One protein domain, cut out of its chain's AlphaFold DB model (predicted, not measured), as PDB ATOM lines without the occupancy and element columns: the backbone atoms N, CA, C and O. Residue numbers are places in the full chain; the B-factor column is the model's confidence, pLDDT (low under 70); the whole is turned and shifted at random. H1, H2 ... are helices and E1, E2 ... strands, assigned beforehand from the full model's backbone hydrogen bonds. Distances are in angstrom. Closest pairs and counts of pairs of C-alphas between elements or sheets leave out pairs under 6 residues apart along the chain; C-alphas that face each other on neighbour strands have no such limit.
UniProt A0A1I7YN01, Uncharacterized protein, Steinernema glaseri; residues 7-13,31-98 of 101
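AT A GLANCE: This is residues 7 to 13 and 31 to 98 of the 101 residues of an uncharacterized protein of Steinernema glaseri (UniProt A0A1I7YN01). A narrow three-stranded sheet (E1, E2, E3) forms a wall at one end of the model, and the long helix H1 leads away from the foot of E2, making an open corner with it; H3 packs on H1 and leads back to E3, grazing the sheet. H2 lies away from the sheet, after a long loop in which residues 68 to 73 stick out. The printed part has 75 residues with three named helices and three named strands, in the order E1 E2 H1 H2 H3 E3. The sheet's order is E1 - E2 - E3, all antiparallel, and the class is mixed, helices and strands. The whole is only just compact, close to loose, with a radius of gyration of the C-alphas of 13.4 A, and only just flat, spanning 34 by 34 by 18 A.

HOW THE PARTS SIT: Begin with the inner strand E2, residues 31 to 39. The edge strand E1, residues 7 to 13, is its antiparallel neighbour at 165 degrees; look for N 10 and O 35, 2.8 A apart and within hydrogen-bond range. The other edge strand, E3, residues 93 to 97, is antiparallel to E2 at 153 degrees, with N 95 and O 36 within range at 2.9 A. H3, residues 83 to 89, is on the sheet but only grazes it, with its residues 84 to 88; the C-alphas of Leu 87 and Lys 93, the closest of H3 and E3, are 6.6 A apart. H1, residues 44 to 60, touches H3 at a steep tilt of 50 degrees, opposite ways, the closest C-alphas being those of Ser 53 and Arg 86, 5.6 A apart. H1 is only just not on the sheet, with 4 pairs of C-alphas within 10 A. H2, residues 74 to 78, is close to H1 but not clearly touching; their closest C-alphas, those of Thr 57 and Phe 78, are 7.7 A apart. H2 and H3 meet only through their link, and H2 is apart from E1, E2 and E3. In H1, H2 and H3 every O i to N i+4 pair is within hydrogen-bond range.

IN THESE COORDINATES: Find C-alpha 31 at (31.051, -49.471, 43.861); from there E2 runs 27.1 A to Gly 39. E1 covers 20.1 A from Thr 7 to Thr 13, and E3 covers 12.5 A from Lys 93 to Val 97. H1 starts at C-alpha 44, (19.526, -23.575, 24.180), and reaches C-alpha 60, (41.355, -18.140, 32.809), 24.1 A away. H2 measures 5.6 A from Thr 74 to Phe 78, and H3 10.1 A from Ile 83 to Asn 89.

THE WHOLE: The two C-alphas farthest apart, those of Gly 69 and Asp 98, are 36.1 A from each other. Residues 14 to 30 are cut out between E1 and E2, and C-alphas 13 and 31 are 5.6 A apart across the cut. The link from H1 to H2, residues 61 to 73, is long. The mean pLDDT of the printed part is 94.3, and no printed residue is under 70.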
ATOM      1  N   THR A   7      16.629 -31.931  34.638       94.94
ATOM      2  CA  THR A   7      17.435 -32.701  35.577       94.94
ATOM      3  C   THR A   7      18.004 -33.908  34.845       94.94
ATOM      4  O   THR A   7      17.262 -34.694  34.254       94.94
ATOM      5  N   TYR A   8      19.318 -34.080  34.909       94.88
ATOM      6  CA  TYR A   8      20.012 -35.276  34.458       94.88
ATOM      7  C   TYR A   8      20.498 -36.097  35.640       94.88
ATOM      8  O   TYR A   8      21.023 -35.565  36.618       94.88
ATOM      9  N   TRP A   9      20.350 -37.411  35.505       96.81
ATOM     10  CA  TRP A   9      20.855 -38.397  36.446       96.81
ATOM     11  C   TRP A   9      21.954 -39.213  35.781       96.81
ATOM     12  O   TRP A   9      21.768 -39.763  34.695       96.81
ATOM     13  N   PHE A  10      23.097 -39.295  36.449       95.56
ATOM     14  CA  PHE A  10      24.254 -40.063  36.019       95.56
ATOM     15  C   PHE A  10      24.468 -41.199  37.007       95.56
ATOM     16  O   PHE A  10      24.596 -40.960  38.205       95.56
ATOM     17  N   PHE A  11      24.537 -42.428  36.505       95.50
ATOM     18  CA  PHE A  11      24.763 -43.618  37.317       95.50
ATOM     19  C   PHE A  11      26.053 -44.292  36.863       95.50
ATOM     20  O   PHE A  11      26.204 -44.635  35.691       95.50
ATOM     21  N   GLY A  12      26.991 -44.464  37.792       94.62
ATOM     22  CA  GLY A  12      28.272 -45.120  37.560       94.62
ATOM     23  C   GLY A  12      28.401 -46.369  38.420       94.62
ATOM     24  O   GLY A  12      28.022 -46.360  39.591       94.62
ATOM     25  N   THR A  13      28.946 -47.439  37.843       95.38
ATOM     26  CA  THR A  13      29.368 -48.637  38.583       95.38
ATOM     27  C   THR A  13      30.846 -48.882  38.294       95.38
ATOM     28  O   THR A  13      31.255 -48.820  37.135       95.38
ATOM     29  N   VAL A  31      31.262 -50.870  43.491       93.56
ATOM     30  CA  VAL A  31      31.051 -49.471  43.861       93.56
ATOM     31  C   VAL A  31      30.012 -48.866  42.933       93.56
ATOM     32  O   VAL A  31      30.178 -48.875  41.715       93.56
ATOM     33  N   LYS A  32      28.956 -48.291  43.505       94.75
ATOM     34  CA  LYS A  32      27.938 -47.536  42.773       94.75
ATOM     35  C   LYS A  32      27.993 -46.074  43.192       94.75
ATOM     36  O   LYS A  32      28.206 -45.762  44.361       94.75
ATOM     37  N   LYS A  33      27.827 -45.173  42.229       94.88
ATOM     38  CA  LYS A  33      27.724 -43.730  42.462       94.88
ATOM     39  C   LYS A  33      26.598 -43.164  41.611       94.88
ATOM     40  O   LYS A  33      26.423 -43.569  40.462       94.88
ATOM     41  N   ALA A  34      25.866 -42.215  42.177       96.31
ATOM     42  CA  ALA A  34      24.882 -41.424  41.461       96.31
ATOM     43  C   ALA A  34      25.278 -39.948  41.537       96.31
ATOM     44  O   ALA A  34      25.695 -39.459  42.587       96.31
ATOM     45  N   ALA A  35      25.154 -39.247  40.419       96.38
ATOM     46  CA  ALA A  35      25.292 -37.804  40.359       96.38
ATOM     47  C   ALA A  35      24.062 -37.202  39.686       96.38
ATOM     48  O   ALA A  35      23.430 -37.823  38.827       96.38
ATOM     49  N   ARG A  36      23.737 -35.978  40.077       96.88
ATOM     50  CA  ARG A  36      22.617 -35.206  39.553       96.88
ATOM     51  C   ARG A  36      23.146 -33.913  38.944       96.88
ATOM     52  O   ARG A  36      24.076 -33.313  39.480       96.88
ATOM     53  N   CYS A  37      22.562 -33.499  37.826       96.06
ATOM     54  CA  CYS A  37      22.775 -32.181  37.242       96.06
ATOM     55  C   CYS A  37      21.437 -31.500  36.985       96.06
ATOM     56  O   CYS A  37      20.599 -32.062  36.289       96.06
ATOM     57  N   ASP A  38      21.249 -30.301  37.518       95.38
ATOM     58  CA  ASP A  38      20.058 -29.483  37.292       95.38
ATOM     59  C   ASP A  38      20.422 -28.240  36.492       95.38
ATOM     60  O   ASP A  38      21.498 -27.672  36.700       95.38
ATOM     61  N   GLY A  39      19.521 -27.780  35.623       93.69
ATOM     62  CA  GLY A  39      19.722 -26.533  34.892       93.69
ATOM     63  C   GLY A  39      18.433 -25.809  34.491       93.69
ATOM     64  O   GLY A  39      17.342 -26.381  34.551       93.69
ATOM     65  N   PRO A  40      18.550 -24.526  34.104       89.00
ATOM     66  CA  PRO A  40      17.432 -23.579  34.109       89.00
ATOM     67  C   PRO A  40      16.588 -23.544  32.824       89.00
ATOM     68  O   PRO A  40      15.601 -22.820  32.793       89.00
ATOM     69  N   ASP A  41      16.995 -24.246  31.762       88.25
ATOM     70  CA  ASP A  41      16.359 -24.207  30.436       88.25
ATOM     71  C   ASP A  41      16.490 -25.554  29.712       88.25
ATOM     72  O   ASP A  41      17.507 -26.227  29.862       88.25
ATOM     73  N   ALA A  42      15.517 -25.905  28.866       76.06
ATOM     74  CA  ALA A  42      15.464 -27.170  28.125       76.06
ATOM     75  C   ALA A  42      16.640 -27.408  27.154       76.06
ATOM     76  O   ALA A  42      16.811 -28.538  26.692       76.06
ATOM     77  N   GLY A  43      17.475 -26.402  26.861       75.31
ATOM     78  CA  GLY A  43      18.814 -26.684  26.350       75.31
ATOM     79  C   GLY A  43      19.516 -25.559  25.605       75.31
ATOM     80  O   GLY A  43      20.741 -25.557  25.607       75.31
ATOM     81  N   TYR A  44      18.834 -24.597  24.983       87.00
ATOM     82  CA  TYR A  44      19.526 -23.575  24.180       87.00
ATOM     83  C   TYR A  44      20.328 -22.615  25.055       87.00
ATOM     84  O   TYR A  44      21.526 -22.405  24.830       87.00
ATOM     85  N   ILE A  45      19.687 -22.065  26.085       88.19
ATOM     86  CA  ILE A  45      20.336 -21.136  27.011       88.19
ATOM     87  C   ILE A  45      21.351 -21.902  27.861       88.19
ATOM     88  O   ILE A  45      22.509 -21.497  27.961       88.19
ATOM     89  N   ALA A  46      20.951 -23.057  28.399       91.38
ATOM     90  CA  ALA A  46      21.829 -23.884  29.221       91.38
ATOM     91  C   ALA A  46      23.084 -24.353  28.455       91.38
ATOM     92  O   ALA A  46      24.199 -24.208  28.952       91.38
ATOM     93  N   THR A  47      22.941 -24.835  27.215       94.12
ATOM     94  CA  THR A  47      24.089 -25.260  26.390       94.12
ATOM     95  C   THR A  47      25.000 -24.084  26.056       94.12
ATOM     96  O   THR A  47      26.222 -24.224  26.111       94.12
ATOM     97  N   SER A  48      24.435 -22.904  25.779       95.12
ATOM     98  CA  SER A  48      25.226 -21.689  25.546       95.12
ATOM     99  C   SER A  48      26.077 -21.332  26.769       95.12
ATOM    100  O   SER A  48      27.269 -21.047  26.636       95.12
ATOM    101  N   PHE A  49      25.509 -21.432  27.974       95.31
ATOM    102  CA  PHE A  49      26.254 -21.228  29.216       95.31
ATOM    103  C   PHE A  49      27.310 -22.308  29.477       95.31
ATOM    104  O   PHE A  49      28.387 -21.978  29.981       95.31
ATOM    105  N   CYS A  50      27.072 -23.564  29.087       95.88
ATOM    106  CA  CYS A  50      28.098 -24.611  29.131       95.88
ATOM    107  C   CYS A  50      29.302 -24.268  28.245       95.88
ATOM    108  O   CYS A  50      30.444 -24.344  28.703       95.88
ATOM    109  N   VAL A  51      29.059 -23.852  26.997       96.81
ATOM    110  CA  VAL A  51      30.125 -23.475  26.051       96.81
ATOM    111  C   VAL A  51      30.886 -22.244  26.547       96.81
ATOM    112  O   VAL A  51      32.117 -22.248  26.547       96.81
ATOM    113  N   LEU A  52      30.177 -21.222  27.035       97.00
ATOM    114  CA  LEU A  52      30.796 -20.030  27.621       97.00
ATOM    115  C   LEU A  52      31.662 -20.385  28.837       97.00
ATOM    116  O   LEU A  52      32.792 -19.913  28.950       97.00
ATOM    117  N   SER A  53      31.157 -21.245  29.724       97.56
ATOM    118  CA  SER A  53      31.901 -21.706  30.898       97.56
ATOM    119  C   SER A  53      33.177 -22.442  30.488       97.56
ATOM    120  O   SER A  53      34.239 -22.156  31.037       97.56
ATOM    121  N   ALA A  54      33.107 -23.313  29.475       97.62
ATOM    122  CA  ALA A  54      34.272 -24.013  28.939       97.62
ATOM    123  C   ALA A  54      35.304 -23.047  28.334       97.62
ATOM    124  O   ALA A  54      36.493 -23.157  28.630       97.62
ATOM    125  N   ALA A  55      34.864 -22.066  27.540       97.31
ATOM    126  CA  ALA A  55      35.750 -21.061  26.952       97.31
ATOM    127  C   ALA A  55      36.459 -20.220  28.028       97.31
ATOM    128  O   ALA A  55      37.676 -20.031  27.972       97.31
ATOM    129  N   LEU A  56      35.720 -19.761  29.044       97.31
ATOM    130  CA  LEU A  56      36.288 -19.021  30.171       97.31
ATOM    131  C   LEU A  56      37.271 -19.874  30.976       97.31
ATOM    132  O   LEU A  56      38.319 -19.367  31.362       97.31
ATOM    133  N   THR A  57      36.973 -21.155  31.193       97.38
ATOM    134  CA  THR A  57      37.900 -22.094  31.836       97.38
ATOM    135  C   THR A  57      39.195 -22.234  31.040       97.38
ATOM    136  O   THR A  57      40.271 -22.126  31.622       97.38
ATOM    137  N   VAL A  58      39.126 -22.395  29.716       96.00
ATOM    138  CA  VAL A  58      40.332 -22.494  28.875       96.00
ATOM    139  C   VAL A  58      41.193 -21.227  28.963       96.00
ATOM    140  O   VAL A  58      42.418 -21.314  29.021       96.00
ATOM    141  N   LEU A  59      40.564 -20.049  28.993       96.50
ATOM    142  CA  LEU A  59      41.276 -18.768  29.023       96.50
ATOM    143  C   LEU A  59      41.836 -18.416  30.406       96.50
ATOM    144  O   LEU A  59      42.938 -17.879  30.500       96.50
ATOM    145  N   GLN A  60      41.074 -18.669  31.470       97.31
ATOM    146  CA  GLN A  60      41.355 -18.140  32.809       97.31
ATOM    147  C   GLN A  60      41.951 -19.170  33.770       97.31
ATOM    148  O   GLN A  60      42.498 -18.776  34.798       97.31
ATOM    149  N   ASP A  61      41.852 -20.464  33.463       96.50
ATOM    150  CA  ASP A  61      42.353 -21.550  34.315       96.50
ATOM    151  C   ASP A  61      43.528 -22.272  33.632       96.50
ATOM    152  O   ASP A  61      43.723 -23.473  33.812       96.50
ATOM    153  N   ARG A  62      44.310 -21.546  32.821       93.88
ATOM    154  CA  ARG A  62      45.392 -22.095  31.984       93.88
ATOM    155  C   ARG A  62      46.389 -22.951  32.766       93.88
ATOM    156  O   ARG A  62      46.787 -24.000  32.270       93.88
ATOM    157  N   ASP A  63      46.751 -22.535  33.977       95.44
ATOM    158  CA  ASP A  63      47.712 -23.252  34.828       95.44
ATOM    159  C   ASP A  63      47.147 -24.568  35.394       95.44
ATOM    160  O   ASP A  63      47.897 -25.442  35.825       95.44
ATOM    161  N   SER A  64      45.822 -24.731  35.353       96.38
ATOM    162  CA  SER A  64      45.113 -25.953  35.743       96.38
ATOM    163  C   SER A  64      44.829 -26.898  34.572       96.38
ATOM    164  O   SER A  64      44.370 -28.022  34.802       96.38
ATOM    165  N   LEU A  65      45.059 -26.465  33.328       96.25
ATOM    166  CA  LEU A  65      44.874 -27.303  32.143       96.25
ATOM    167  C   LEU A  65      46.031 -28.305  31.985       96.25
ATOM    168  O   LEU A  65      47.123 -28.098  32.522       96.25
ATOM    169  N   PRO A  66      45.837 -29.391  31.210       95.44
ATOM    170  CA  PRO A  66      46.930 -30.273  30.831       95.44
ATOM    171  C   PRO A  66      48.121 -29.488  30.243       95.44
ATOM    172  O   PRO A  66      47.934 -28.680  29.332       95.44
ATOM    173  N   PRO A  67      49.360 -29.732  30.713       90.75
ATOM    174  CA  PRO A  67      50.522 -28.915  30.347       90.75
ATOM    175  C   PRO A  67      50.963 -29.108  28.892       90.75
ATOM    176  O   PRO A  67      51.688 -28.284  28.338       90.75
ATOM    177  N   LYS A  68      50.554 -30.217  28.270       90.75
ATOM    178  CA  LYS A  68      50.788 -30.494  26.854       90.75
ATOM    179  C   LYS A  68      49.520 -30.163  26.076       90.75
ATOM    180  O   LYS A  68      48.436 -30.587  26.465       90.75
ATOM    181  N   GLY A  69      49.673 -29.452  24.961       87.31
ATOM    182  CA  GLY A  69      48.588 -29.276  23.996       87.31
ATOM    183  C   GLY A  69      48.137 -30.614  23.401       87.31
ATOM    184  O   GLY A  69      48.886 -31.592  23.410       87.31
ATOM    185  N   GLY A  70      46.908 -30.659  22.889       92.06
ATOM    186  CA  GLY A  70      46.318 -31.871  22.325       92.06
ATOM    187  C   GLY A  70      44.794 -31.825  22.297       92.06
ATOM    188  O   GLY A  70      44.187 -30.783  22.543       92.06
ATOM    189  N   VAL A  71      44.185 -32.974  22.005       95.12
ATOM    190  CA  VAL A  71      42.732 -33.170  22.049       95.12
ATOM    191  C   VAL A  71      42.394 -33.924  23.327       95.12
ATOM    192  O   VAL A  71      42.890 -35.027  23.550       95.12
ATOM    193  N   PHE A  72      41.554 -33.326  24.164       95.00
ATOM    194  CA  PHE A  72      41.192 -33.865  25.468       95.00
ATOM    195  C   PHE A  72      39.680 -33.985  25.593       95.00
ATOM    196  O   PHE A  72      38.930 -33.140  25.105       95.00
ATOM    197  N   THR A  73      39.233 -35.011  26.309       95.19
ATOM    198  CA  THR A  73      37.868 -35.029  26.831       95.19
ATOM    199  C   THR A  73      37.716 -33.941  27.891       95.19
ATOM    200  O   THR A  73      38.684 -33.555  28.550       95.19
ATOM    201  N   THR A  74      36.491 -33.463  28.101       93.06
ATOM    202  CA  THR A  74      36.197 -32.441  29.119       93.06
ATOM    203  C   THR A  74      36.614 -32.887  30.518       93.06
ATOM    204  O   THR A  74      37.174 -32.090  31.263       93.06
ATOM    205  N   ALA A  75      36.431 -34.168  30.854       92.12
ATOM    206  CA  ALA A  75      36.884 -34.730  32.123       92.12
ATOM    207  C   ALA A  75      38.407 -34.602  32.295       92.12
ATOM    208  O   ALA A  75      38.867 -34.131  33.329       92.12
ATOM    209  N   ALA A  76      39.199 -34.952  31.276       93.62
ATOM    210  CA  ALA A  76      40.656 -34.839  31.351       93.62
ATOM    211  C   ALA A  76      41.137 -33.377  31.347       93.62
ATOM    212  O   ALA A  76      42.088 -33.042  32.051       93.62
ATOM    213  N   ALA A  77      40.484 -32.510  30.568       96.31
ATOM    214  CA  ALA A  77      40.866 -31.108  30.429       96.31
ATOM    215  C   ALA A  77      40.511 -30.265  31.660       96.31
ATOM    216  O   ALA A  77      41.287 -29.401  32.059       96.31
ATOM    217  N   PHE A  78      39.333 -30.491  32.246       97.06
ATOM    218  CA  PHE A  78      38.738 -29.573  33.217       97.06
ATOM    219  C   PHE A  78      38.700 -30.103  34.654       97.06
ATOM    220  O   PHE A  78      38.312 -29.347  35.545       97.06
ATOM    221  N   ALA A  79      39.148 -31.341  34.917       94.31
ATOM    222  CA  ALA A  79      39.100 -31.966  36.250       94.31
ATOM    223  C   ALA A  79      39.720 -31.127  37.382       94.31
ATOM    224  O   ALA A  79      39.324 -31.279  38.532       94.31
ATOM    225  N   LYS A  80      40.698 -30.268  37.073       96.12
ATOM    226  CA  LYS A  80      41.411 -29.427  38.054       96.12
ATOM    227  C   LYS A  80      41.089 -27.933  37.929       96.12
ATOM    228  O   LYS A  80      41.839 -27.093  38.419       96.12
ATOM    229  N   THR A  81      40.008 -27.599  37.230       97.75
ATOM    230  CA  THR A  81      39.612 -26.218  36.917       97.75
ATOM    231  C   THR A  81      38.380 -25.791  37.714       97.75
ATOM    232  O   THR A  81      37.729 -26.606  38.366       97.75
ATOM    233  N   ARG A  82      38.003 -24.517  37.600       97.19
ATOM    234  CA  ARG A  82      36.821 -23.916  38.239       97.19
ATOM    235  C   ARG A  82      35.549 -24.057  37.400       97.19
ATOM    236  O   ARG A  82      34.598 -23.298  37.577       97.19
ATOM    237  N   ILE A  83      35.506 -24.997  36.450       98.06
ATOM    238  CA  ILE A  83      34.376 -25.134  35.516       98.06
ATOM    239  C   ILE A  83      33.029 -25.304  36.241       98.06
ATOM    240  O   ILE A  83      32.047 -24.682  35.846       98.06
ATOM    241  N   TYR A  84      32.982 -26.081  37.329       96.81
ATOM    242  CA  TYR A  84      31.747 -26.316  38.083       96.81
ATOM    243  C   TYR A  84      31.225 -25.055  38.781       96.81
ATOM    244  O   TYR A  84      30.018 -24.839  38.807       96.81
ATOM    245  N   GLU A  85      32.111 -24.187  39.277       97.50
ATOM    246  CA  GLU A  85      31.726 -22.890  39.854       97.50
ATOM    247  C   GLU A  85      31.109 -21.978  38.785       97.50
ATOM    248  O   GLU A  85      30.076 -21.347  39.009       97.50
ATOM    249  N   ARG A  86      31.704 -21.951  37.585       97.00
ATOM    250  CA  ARG A  86      31.195 -21.160  36.452       97.00
ATOM    251  C   ARG A  86      29.823 -21.645  36.000       97.00
ATOM    252  O   ARG A  86      28.920 -20.831  35.841       97.00
ATOM    253  N   LEU A  87      29.661 -22.958  35.848       97.19
ATOM    254  CA  LEU A  87      28.380 -23.577  35.508       97.19
ATOM    255  C   LEU A  87      27.316 -23.252  36.567       97.19
ATOM    256  O   LEU A  87      26.205 -22.846  36.218       97.19
ATOM    257  N   ALA A  88      27.675 -23.333  37.853       97.19
ATOM    258  CA  ALA A  88      26.762 -23.039  38.952       97.19
ATOM    259  C   ALA A  88      26.275 -21.579  38.945       97.19
ATOM    260  O   ALA A  88      25.098 -21.342  39.234       97.19
ATOM    261  N   ASN A  89      27.123 -20.621  38.551       96.06
ATOM    262  CA  ASN A  89      26.738 -19.211  38.391       96.06
ATOM    263  C   ASN A  89      25.680 -18.996  37.296       96.06
ATOM    264  O   ASN A  89      24.920 -18.032  37.359       96.06
ATOM    265  N   PHE A  90      25.595 -19.906  36.326       94.19
ATOM    266  CA  PHE A  90      24.556 -19.921  35.294       94.19
ATOM    267  C   PHE A  90      23.386 -20.858  35.623       94.19
ATOM    268  O   PHE A  90      22.569 -21.166  34.759       94.19
ATOM    269  N   GLY A  91      23.291 -21.323  36.871       94.00
ATOM    270  CA  GLY A  91      22.213 -22.195  37.331       94.00
ATOM    271  C   GLY A  91      22.377 -23.667  36.950       94.00
ATOM    272  O   GLY A  91      21.451 -24.432  37.193       94.00
ATOM    273  N   ILE A  92      23.528 -24.070  36.397       96.19
ATOM    274  CA  ILE A  92      23.831 -25.459  36.030       96.19
ATOM    275  C   ILE A  92      24.635 -26.092  37.163       96.19
ATOM    276  O   ILE A  92      25.823 -25.812  37.332       96.19
ATOM    277  N   LYS A  93      23.988 -26.920  37.979       96.94
ATOM    278  CA  LYS A  93      24.556 -27.399  39.246       96.94
ATOM    279  C   LYS A  93      24.718 -28.904  39.229       96.94
ATOM    280  O   LYS A  93      23.761 -29.614  38.952       96.94
ATOM    281  N   PHE A  94      25.912 -29.367  39.585       96.38
ATOM    282  CA  PHE A  94      26.221 -30.782  39.758       96.38
ATOM    283  C   PHE A  94      26.294 -31.123  41.246       96.38
ATOM    284  O   PHE A  94      26.873 -30.367  42.027       96.38
ATOM    285  N   SER A  95      25.750 -32.274  41.628       96.19
ATOM    286  CA  SER A  95      25.851 -32.812  42.983       96.19
ATOM    287  C   SER A  95      26.036 -34.325  42.965       96.19
ATOM    288  O   SER A  95      25.522 -35.026  42.091       96.19
ATOM    289  N   MET A  96      26.788 -34.832  43.941       95.50
ATOM    290  CA  MET A  96      26.796 -36.259  44.248       95.50
ATOM    291  C   MET A  96      25.551 -36.573  45.066       95.50
ATOM    292  O   MET A  96      25.161 -35.793  45.935       95.50
ATOM    293  N   VAL A  97      24.925 -37.701  44.766       94.19
ATOM    294  CA  VAL A  97      23.775 -38.184  45.521       94.19
ATOM    295  C   VAL A  97      24.272 -39.301  46.414       94.19
ATOM    296  O   VAL A  97      24.689 -40.355  45.926       94.19
ATOM    297  N   ASP A  98      24.262 -39.045  47.717       82.62
ATOM    298  CA  ASP A  98      24.558 -40.074  48.701       82.62
ATOM    299  C   ASP A  98      23.472 -41.148  48.607       82.62
ATOM    300  O   ASP A  98      22.274 -40.851  48.634       82.62
TER     301      ASP A  98